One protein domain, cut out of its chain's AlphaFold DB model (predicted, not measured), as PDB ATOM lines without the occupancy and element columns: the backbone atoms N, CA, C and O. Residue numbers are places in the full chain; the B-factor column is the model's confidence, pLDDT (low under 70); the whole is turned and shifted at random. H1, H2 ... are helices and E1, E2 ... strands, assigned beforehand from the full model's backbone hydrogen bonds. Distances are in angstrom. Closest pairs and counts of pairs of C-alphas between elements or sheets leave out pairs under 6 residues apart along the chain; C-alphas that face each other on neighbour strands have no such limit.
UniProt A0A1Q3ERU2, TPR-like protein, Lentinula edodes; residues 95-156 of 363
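Overview. This is residues 95 to 156 of the 363 residues of the protein "TPR-like protein" of Lentinula edodes (UniProt A0A1Q3ERU2). Little regular structure is seen here: mostly loops, round a small antiparallel hairpin, E1 and E2, with one short helix, H1, near one end of it and another, H2, at the other. The printed part has 62 residues, in the order H1, E1, E2, H2; the class is mixed, with 14 residues in named elements. It is compact, radius of gyration of the C-alphas 11.0 A, spanning 32 by 25 by 20 A.

Arrangement. Start at H1, residues 99 to 102; its Asn 102 comes closest to Asn 129 of E2, residues 129 to 131, C-alphas 5.9 A apart. E1, residues 121 to 123, and E2 form a hairpin at 142 degrees; look for N 130 and O 122, 2.8 A, within hydrogen-bond range. H2, residues 132 to 135, is apart from H1. Both helices are too short for an O i to N i+4 pair; each has its one O i to N i+3 pair within range.

Along the chain. Find C-alpha 99 at (212.538, 233.325, 250.250), where H1 begins, 5.2 A long. E1 spans 6.7 A, E2 6.5 A. H2, 5.2 A, ends at C-alpha 135, (215.188, 216.167, 253.631).

Size, cuts and confidence. The printed part has no cut. The H1 to E1 link is long. No printed residue is under 70.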
ATOM      1  N   GLY A  95     221.965 233.501 241.867       82.44
ATOM      2  CA  GLY A  95     221.641 234.428 242.932       82.44
ATOM      3  C   GLY A  95     221.156 233.699 244.177       82.44
ATOM      4  O   GLY A  95     220.780 232.527 244.155       82.44
ATOM      5  N   ARG A  96     221.131 234.425 245.296       89.81
ATOM      6  CA  ARG A  96     220.542 233.918 246.540       89.81
ATOM      7  C   ARG A  96     219.085 233.498 246.286       89.81
ATOM      8  O   ARG A  96     218.372 234.256 245.630       89.81
ATOM      9  N   PRO A  97     218.624 232.353 246.819       93.50
ATOM     10  CA  PRO A  97     217.265 231.869 246.587       93.50
ATOM     11  C   PRO A  97     216.223 232.842 247.149       93.50
ATOM     12  O   PRO A  97     216.367 233.350 248.268       93.50
ATOM     13  N   CYS A  98     215.152 233.079 246.391       95.56
ATOM     14  CA  CYS A  98     214.056 233.949 246.794       95.56
ATOM     15  C   CYS A  98     213.219 233.291 247.892       95.56
ATOM     16  O   CYS A  98     212.457 232.349 247.662       95.56
ATOM     17  N   ARG A  99     213.321 233.822 249.113       95.06
ATOM     18  CA  ARG A  99     212.538 233.325 250.250       95.06
ATOM     19  C   ARG A  99     211.032 233.496 250.031       95.06
ATOM     20  O   ARG A  99     210.268 232.623 250.423       95.06
ATOM     21  N   LEU A 100     210.613 234.605 249.417       95.69
ATOM     22  CA  LEU A 100     209.197 234.877 249.152       95.69
ATOM     23  C   LEU A 100     208.622 233.899 248.120       95.69
ATOM     24  O   LEU A 100     207.502 233.429 248.294       95.69
ATOM     25  N   HIS A 101     209.405 233.525 247.101       95.62
ATOM     26  CA  HIS A 101     209.025 232.513 246.107       95.62
ATOM     27  C   HIS A 101     208.767 231.162 246.771       95.62
ATOM     28  O   HIS A 101     207.695 230.582 246.626       95.62
ATOM     29  N   ASN A 102     209.685 230.724 247.638       94.56
ATOM     30  CA  ASN A 102     209.527 229.474 248.389       94.56
ATOM     31  C   ASN A 102     208.349 229.499 249.384       94.56
ATOM     32  O   ASN A 102     207.866 228.444 249.799       94.56
ATOM     33  N   LEU A 103     207.855 230.691 249.738       92.38
ATOM     34  CA  LEU A 103     206.652 230.908 250.548       92.38
ATOM     35  C   LEU A 103     205.377 231.158 249.716       92.38
ATOM     36  O   LEU A 103     204.342 231.425 250.315       92.38
ATOM     37  N   LYS A 104     205.420 231.084 248.375       91.62
ATOM     38  CA  LYS A 104     204.309 231.447 247.461       91.62
ATOM     39  C   LYS A 104     203.823 232.901 247.609       91.62
ATOM     40  O   LYS A 104     202.655 233.197 247.403       91.62
ATOM     41  N   THR A 105     204.715 233.812 247.997       95.25
ATOM     42  CA  THR A 105     204.403 235.240 248.224       95.25
ATOM     43  C   THR A 105     205.178 236.183 247.308       95.25
ATOM     44  O   THR A 105     204.944 237.388 247.340       95.25
ATOM     45  N   CYS A 106     206.104 235.675 246.487       96.00
ATOM     46  CA  CYS A 106     206.764 236.501 245.478       96.00
ATOM     47  C   CYS A 106     205.821 236.719 244.292       96.00
ATOM     48  O   CYS A 106     205.354 235.752 243.701       96.00
ATOM     49  N   MET A 107     205.582 237.983 243.942       95.19
ATOM     50  CA  MET A 107     204.798 238.378 242.763       95.19
ATOM     51  C   MET A 107     205.659 239.038 241.675       95.19
ATOM     52  O   MET A 107     205.139 239.460 240.648       95.19
ATOM     53  N   HIS A 108     206.970 239.160 241.895       94.25
ATOM     54  CA  HIS A 108     207.871 239.803 240.945       94.25
ATOM     55  C   HIS A 108     208.325 238.797 239.886       94.25
ATOM     56  O   HIS A 108     208.987 237.815 240.227       94.25
ATOM     57  N   ALA A 109     207.994 239.067 238.620       88.75
ATOM     58  CA  ALA A 109     208.539 238.334 237.479       88.75
ATOM     59  C   ALA A 109     210.068 238.498 237.419       88.75
ATOM     60  O   ALA A 109     210.795 237.508 237.386       88.75
ATOM     61  N   ASP A 110     210.542 239.735 237.583       90.25
ATOM     62  CA  ASP A 110     211.966 240.085 237.620       90.25
ATOM     63  C   ASP A 110     212.483 240.155 239.063       90.25
ATOM     64  O   ASP A 110     212.975 241.180 239.544       90.25
ATOM     65  N   CYS A 111     212.305 239.070 239.820       93.62
ATOM     66  CA  CYS A 111     212.804 239.024 241.187       93.62
ATOM     67  C   CYS A 111     214.338 239.141 241.207       93.62
ATOM     68  O   CYS A 111     215.043 238.404 240.520       93.62
ATOM     69  N   SER A 112     214.878 240.013 242.064       92.94
ATOM     70  CA  SER A 112     216.330 240.149 242.274       92.94
ATOM     71  C   SER A 112     216.976 238.918 242.926       92.94
ATOM     72  O   SER A 112     218.202 238.821 243.019       92.94
ATOM     73  N   PHE A 113     216.158 237.974 243.393       94.00
ATOM     74  CA  PHE A 113     216.568 236.709 243.986       94.00
ATOM     75  C   PHE A 113     216.229 235.544 243.053       94.00
ATOM     76  O   PHE A 113     215.242 235.585 242.324       94.00
ATOM     77  N   SER A 114     217.007 234.463 243.121       92.25
ATOM     78  CA  SER A 114     216.813 233.317 242.232       92.25
ATOM     79  C   SER A 114     215.551 232.518 242.579       92.25
ATOM     80  O   SER A 114     215.330 232.149 243.738       92.25
ATOM     81  N   HIS A 115     214.735 232.230 241.563       92.69
ATOM     82  CA  HIS A 115     213.623 231.276 241.635       92.69
ATOM     83  C   HIS A 115     214.035 229.868 241.172       92.69
ATOM     84  O   HIS A 115     213.247 228.929 241.287       92.69
ATOM     85  N   THR A 116     215.246 229.690 240.639       90.81
ATOM     86  CA  THR A 116     215.719 228.395 240.138       90.81
ATOM     87  C   THR A 116     216.192 227.497 241.286       90.81
ATOM     88  O   THR A 116     216.580 228.010 242.344       90.81
ATOM     89  N   PRO A 117     216.098 226.161 241.148       91.94
ATOM     90  CA  PRO A 117     216.697 225.253 242.118       91.94
ATOM     91  C   PRO A 117     218.221 225.413 242.108       91.94
ATOM     92  O   PRO A 117     218.825 225.716 241.078       91.94
ATOM     93  N   ASP A 118     218.839 225.225 243.268       93.00
ATOM     94  CA  ASP A 118     220.288 225.301 243.448       93.00
ATOM     95  C   ASP A 118     220.841 223.998 244.032       93.00
ATOM     96  O   ASP A 118     220.097 223.103 244.416       93.00
ATOM     97  N   ASN A 119     222.163 223.904 244.193       92.31
ATOM     98  CA  ASN A 119     222.827 222.706 244.729       92.31
ATOM     99  C   ASN A 119     222.480 222.396 246.206       92.31
ATOM    100  O   ASN A 119     223.136 221.555 246.824       92.31
ATOM    101  N   ASN A 120     221.547 223.130 246.819       94.88
ATOM    102  CA  ASN A 120     221.061 222.935 248.185       94.88
ATOM    103  C   ASN A 120     219.545 222.718 248.236       94.88
ATOM    104  O   ASN A 120     218.966 222.736 249.332       94.88
ATOM    105  N   SER A 121     218.896 222.560 247.085       95.31
ATOM    106  CA  SER A 121     217.457 222.403 247.016       95.31
ATOM    107  C   SER A 121     216.990 221.543 245.851       95.31
ATOM    108  O   SER A 121     217.675 221.383 244.849       95.31
ATOM    109  N   ILE A 122     215.797 220.982 246.014       94.44
ATOM    110  CA  ILE A 122     215.072 220.246 244.976       94.44
ATOM    111  C   ILE A 122     213.790 221.017 244.690       94.44
ATOM    112  O   ILE A 122     213.231 221.640 245.594       94.44
ATOM    113  N   ARG A 123     213.329 220.996 243.442       93.94
ATOM    114  CA  ARG A 123     212.085 221.652 243.056       93.94
ATOM    115  C   ARG A 123     210.882 220.750 243.355       93.94
ATOM    116  O   ARG A 123     210.885 219.583 242.977       93.94
ATOM    117  N   ASP A 124     209.879 221.299 244.032       94.75
ATOM    118  CA  ASP A 124     208.585 220.652 244.259       94.75
ATOM    119  C   ASP A 124     207.647 220.826 243.047       94.75
ATOM    120  O   ASP A 124     207.928 221.611 242.135       94.75
ATOM    121  N   ILE A 125     206.520 220.110 243.033       91.88
ATOM    122  CA  ILE A 125     205.502 220.200 241.968       91.88
ATOM    123  C   ILE A 125     204.886 221.601 241.847       91.88
ATOM    124  O   ILE A 125     204.378 221.970 240.794       91.88
ATOM    125  N   ASP A 126     204.958 222.404 242.911       93.31
ATOM    126  CA  ASP A 126     204.507 223.794 242.931       93.31
ATOM    127  C   ASP A 126     205.580 224.778 242.420       93.31
ATOM    128  O   ASP A 126     205.377 225.993 242.459       93.31
ATOM    129  N   GLY A 127     206.750 224.289 241.994       92.19
ATOM    130  CA  GLY A 127     207.868 225.109 241.525       92.19
ATOM    131  C   GLY A 127     208.676 225.805 242.628       92.19
ATOM    132  O   GLY A 127     209.472 226.701 242.329       92.19
ATOM    133  N   ARG A 128     208.495 225.428 243.895       94.94
ATOM    134  CA  ARG A 128     209.252 225.923 245.055       94.94
ATOM    135  C   ARG A 128     210.477 225.061 245.319       94.94
ATOM    136  O   ARG A 128     210.501 223.872 245.033       94.94
ATOM    137  N   ASN A 129     211.470 225.652 245.968       95.75
ATOM    138  CA  ASN A 129     212.699 224.962 246.327       95.75
ATOM    139  C   ASN A 129     212.603 224.401 247.760       95.75
ATOM    140  O   ASN A 129     212.493 225.155 248.737       95.75
ATOM    141  N   VAL A 130     212.663 223.077 247.890       95.88
ATOM    142  CA  VAL A 130     212.687 222.316 249.149       95.88
ATOM    143  C   VAL A 130     214.125 222.181 249.634       95.88
ATOM    144  O   VAL A 130     215.026 221.901 248.850       95.88
ATOM    145  N   CYS A 131     214.366 222.403 250.929       97.06
ATOM    146  CA  CYS A 131     215.720 222.364 251.481       97.06
ATOM    147  C   CYS A 131     216.286 220.940 251.477       97.06
ATOM    148  O   CYS A 131     215.757 220.067 252.161       97.06
ATOM    149  N   LEU A 132     217.437 220.738 250.836       96.19
ATOM    150  CA  LEU A 132     218.120 219.445 250.837       96.19
ATOM    151  C   LEU A 132     218.498 219.003 252.261       96.19
ATOM    152  O   LEU A 132     218.197 217.892 252.676       96.19
ATOM    153  N   ASN A 133     219.037 219.916 253.076       96.69
ATOM    154  CA  ASN A 133     219.373 219.619 254.475       96.69
ATOM    155  C   ASN A 133     218.140 219.294 255.339       96.69
ATOM    156  O   ASN A 133     218.276 218.667 256.384       96.69
ATOM    157  N   PHE A 134     216.944 219.764 254.965       96.94
ATOM    158  CA  PHE A 134     215.714 219.384 255.666       96.94
ATOM    159  C   PHE A 134     215.350 217.937 255.345       96.94
ATOM    160  O   PHE A 134     215.092 217.183 256.276       96.94
ATOM    161  N   LEU A 135     215.419 217.549 254.066       96.12
ATOM    162  CA  LEU A 135     215.188 216.167 253.631       96.12
ATOM    163  C   LEU A 135     216.171 215.195 254.293       96.12
ATOM    164  O   LEU A 135     215.788 214.110 254.711       96.12
ATOM    165  N   LEU A 136     217.421 215.620 254.484       95.81
ATOM    166  CA  LEU A 136     218.445 214.827 255.171       95.81
ATOM    167  C   LEU A 136     218.320 214.817 256.708       95.81
ATOM    168  O   LEU A 136     219.064 214.084 257.366       95.81
ATOM    169  N   GLY A 137     217.430 215.632 257.292       95.88
ATOM    170  CA  GLY A 137     217.239 215.757 258.742       95.88
ATOM    171  C   GLY A 137     218.291 216.602 259.478       95.88
ATOM    172  O   GLY A 137     218.348 216.575 260.705       95.88
ATOM    173  N   CYS A 138     219.124 217.367 258.766       95.94
ATOM    174  CA  CYS A 138     220.269 218.101 259.324       95.94
ATOM    175  C   CYS A 138     220.161 219.639 259.228       95.94
ATOM    176  O   CYS A 138     221.103 220.363 259.564       95.94
ATOM    177  N   CYS A 139     219.030 220.192 258.777       96.81
ATOM    178  CA  CYS A 139     218.881 221.641 258.633       96.81
ATOM    179  C   CYS A 139     218.785 222.373 259.983       96.81
ATOM    180  O   CYS A 139     217.782 222.299 260.687       96.81
ATOM    181  N   THR A 140     219.776 223.210 260.293       96.38
ATOM    182  CA  THR A 140     219.818 224.008 261.535       96.38
ATOM    183  C   THR A 140     218.981 225.291 261.489       96.38
ATOM    184  O   THR A 140     218.708 225.908 262.519       96.38
ATOM    185  N   ARG A 141     218.560 225.733 260.296       95.06
ATOM    186  CA  ARG A 141     217.900 227.039 260.113       95.06
ATOM    187  C   ARG A 141     216.418 227.032 260.495       95.06
ATOM    188  O   ARG A 141     215.871 228.112 260.735       95.06
ATOM    189  N   ASN A 142     215.775 225.865 260.588       91.44
ATOM    190  CA  ASN A 142     214.351 225.717 260.925       91.44
ATOM    191  C   ASN A 142     213.480 226.762 260.186       91.44
ATOM    192  O   ASN A 142     213.550 226.889 258.967       91.44
ATOM    193  N   LYS A 143     212.728 227.593 260.921       92.81
ATOM    194  CA  LYS A 143     211.823 228.634 260.385       92.81
ATOM    195  C   LYS A 143     212.528 229.802 259.671       92.81
ATOM    196  O   LYS A 143     211.871 230.630 259.041       92.81
ATOM    197  N   ARG A 144     213.852 229.920 259.806       95.00
ATOM    198  CA  ARG A 144     214.674 230.945 259.140       95.00
ATOM    199  C   ARG A 144     215.324 230.433 257.855       95.00
ATOM    200  O   ARG A 144     216.092 231.175 257.249       95.00
ATOM    201  N   CYS A 145     215.063 229.189 257.457       96.25
ATOM    202  CA  CYS A 145     215.560 228.678 256.191       96.25
ATOM    203  C   CYS A 145     214.965 229.475 255.021       96.25
ATOM    204  O   CYS A 145     213.806 229.889 255.063       96.25
ATOM    205  N   SER A 146     215.779 229.720 253.992       95.94
ATOM    206  CA  SER A 146     215.322 230.377 252.761       95.94
ATOM    207  C   SER A 146     214.505 229.440 251.872       95.94
ATOM    208  O   SER A 146     213.779 229.918 251.007       95.94
ATOM    209  N   TYR A 147     214.633 228.129 252.079       96.69
ATOM    210  CA  TYR A 147     213.939 227.074 251.345       96.69
ATOM    211  C   TYR A 147     212.758 226.531 252.160       96.69
ATOM    212  O   TYR A 147     212.691 226.713 253.380       96.69
ATOM    213  N   ARG A 148     211.850 225.819 251.492       96.00
ATOM    214  CA  ARG A 148     210.699 225.165 252.124       96.00
ATOM    215  C   ARG A 148     211.143 223.940 252.940       96.00
ATOM    216  O   ARG A 148     212.016 223.188 252.516       96.00
ATOM    217  N   HIS A 149     210.541 223.756 254.116       96.31
ATOM    218  CA  HIS A 149     210.710 222.591 255.000       96.31
ATOM    219  C   HIS A 149     209.399 221.797 255.059       96.31
ATOM    220  O   HIS A 149     208.697 221.813 256.067       96.31
ATOM    221  N   SER A 150     208.995 221.212 253.940       95.19
ATOM    222  CA  SER A 150     207.792 220.383 253.846       95.19
ATOM    223  C   SER A 150     207.970 219.440 252.663       95.19
ATOM    224  O   SER A 150     208.593 219.820 251.668       95.19
ATOM    225  N   ILE A 151     207.491 218.210 252.837       94.44
ATOM    226  CA  ILE A 151     207.578 217.128 251.848       94.44
ATOM    227  C   ILE A 151     206.309 217.111 250.980       94.44
ATOM    228  O   ILE A 151     206.367 216.631 249.860       94.44
ATOM    229  N   ASP A 152     205.226 217.761 251.429       92.00
ATOM    230  CA  ASP A 152     203.866 217.788 250.846       92.00
ATOM    231  C   ASP A 152     203.744 218.378 249.418       92.00
ATOM    232  O   ASP A 152     202.666 218.774 248.991       92.00
ATOM    233  N   GLY A 153     204.844 218.559 248.694       88.75
ATOM    234  CA  GLY A 153     204.842 218.899 247.269       88.75
ATOM    235  C   GLY A 153     205.940 218.193 246.478       88.75
ATOM    236  O   GLY A 153     206.060 218.414 245.278       88.75
ATOM    237  N   LEU A 154     206.773 217.379 247.119       91.38
ATOM    238  CA  LEU A 154     207.562 216.404 246.382       91.38
ATOM    239  C   LEU A 154     206.589 215.313 245.953       91.38
ATOM    240  O   LEU A 154     205.682 214.982 246.717       91.38
ATOM    241  N   SER A 155     206.718 214.816 244.725       85.62
ATOM    242  CA  SER A 155     205.832 213.750 244.267       85.62
ATOM    243  C   SER A 155     205.923 212.590 245.257       85.62
ATOM    244  O   SER A 155     206.999 212.046 245.488       85.62
ATOM    245  N   GLU A 156     204.806 212.235 245.883       76.06
ATOM    246  CA  GLU A 156     204.715 210.950 246.561       76.06
ATOM    247  C   GLU A 156     204.882 209.908 245.460       76.06
ATOM    248  O   GLU A 156     204.149 209.923 244.469       76.06
TER     249      GLU A 156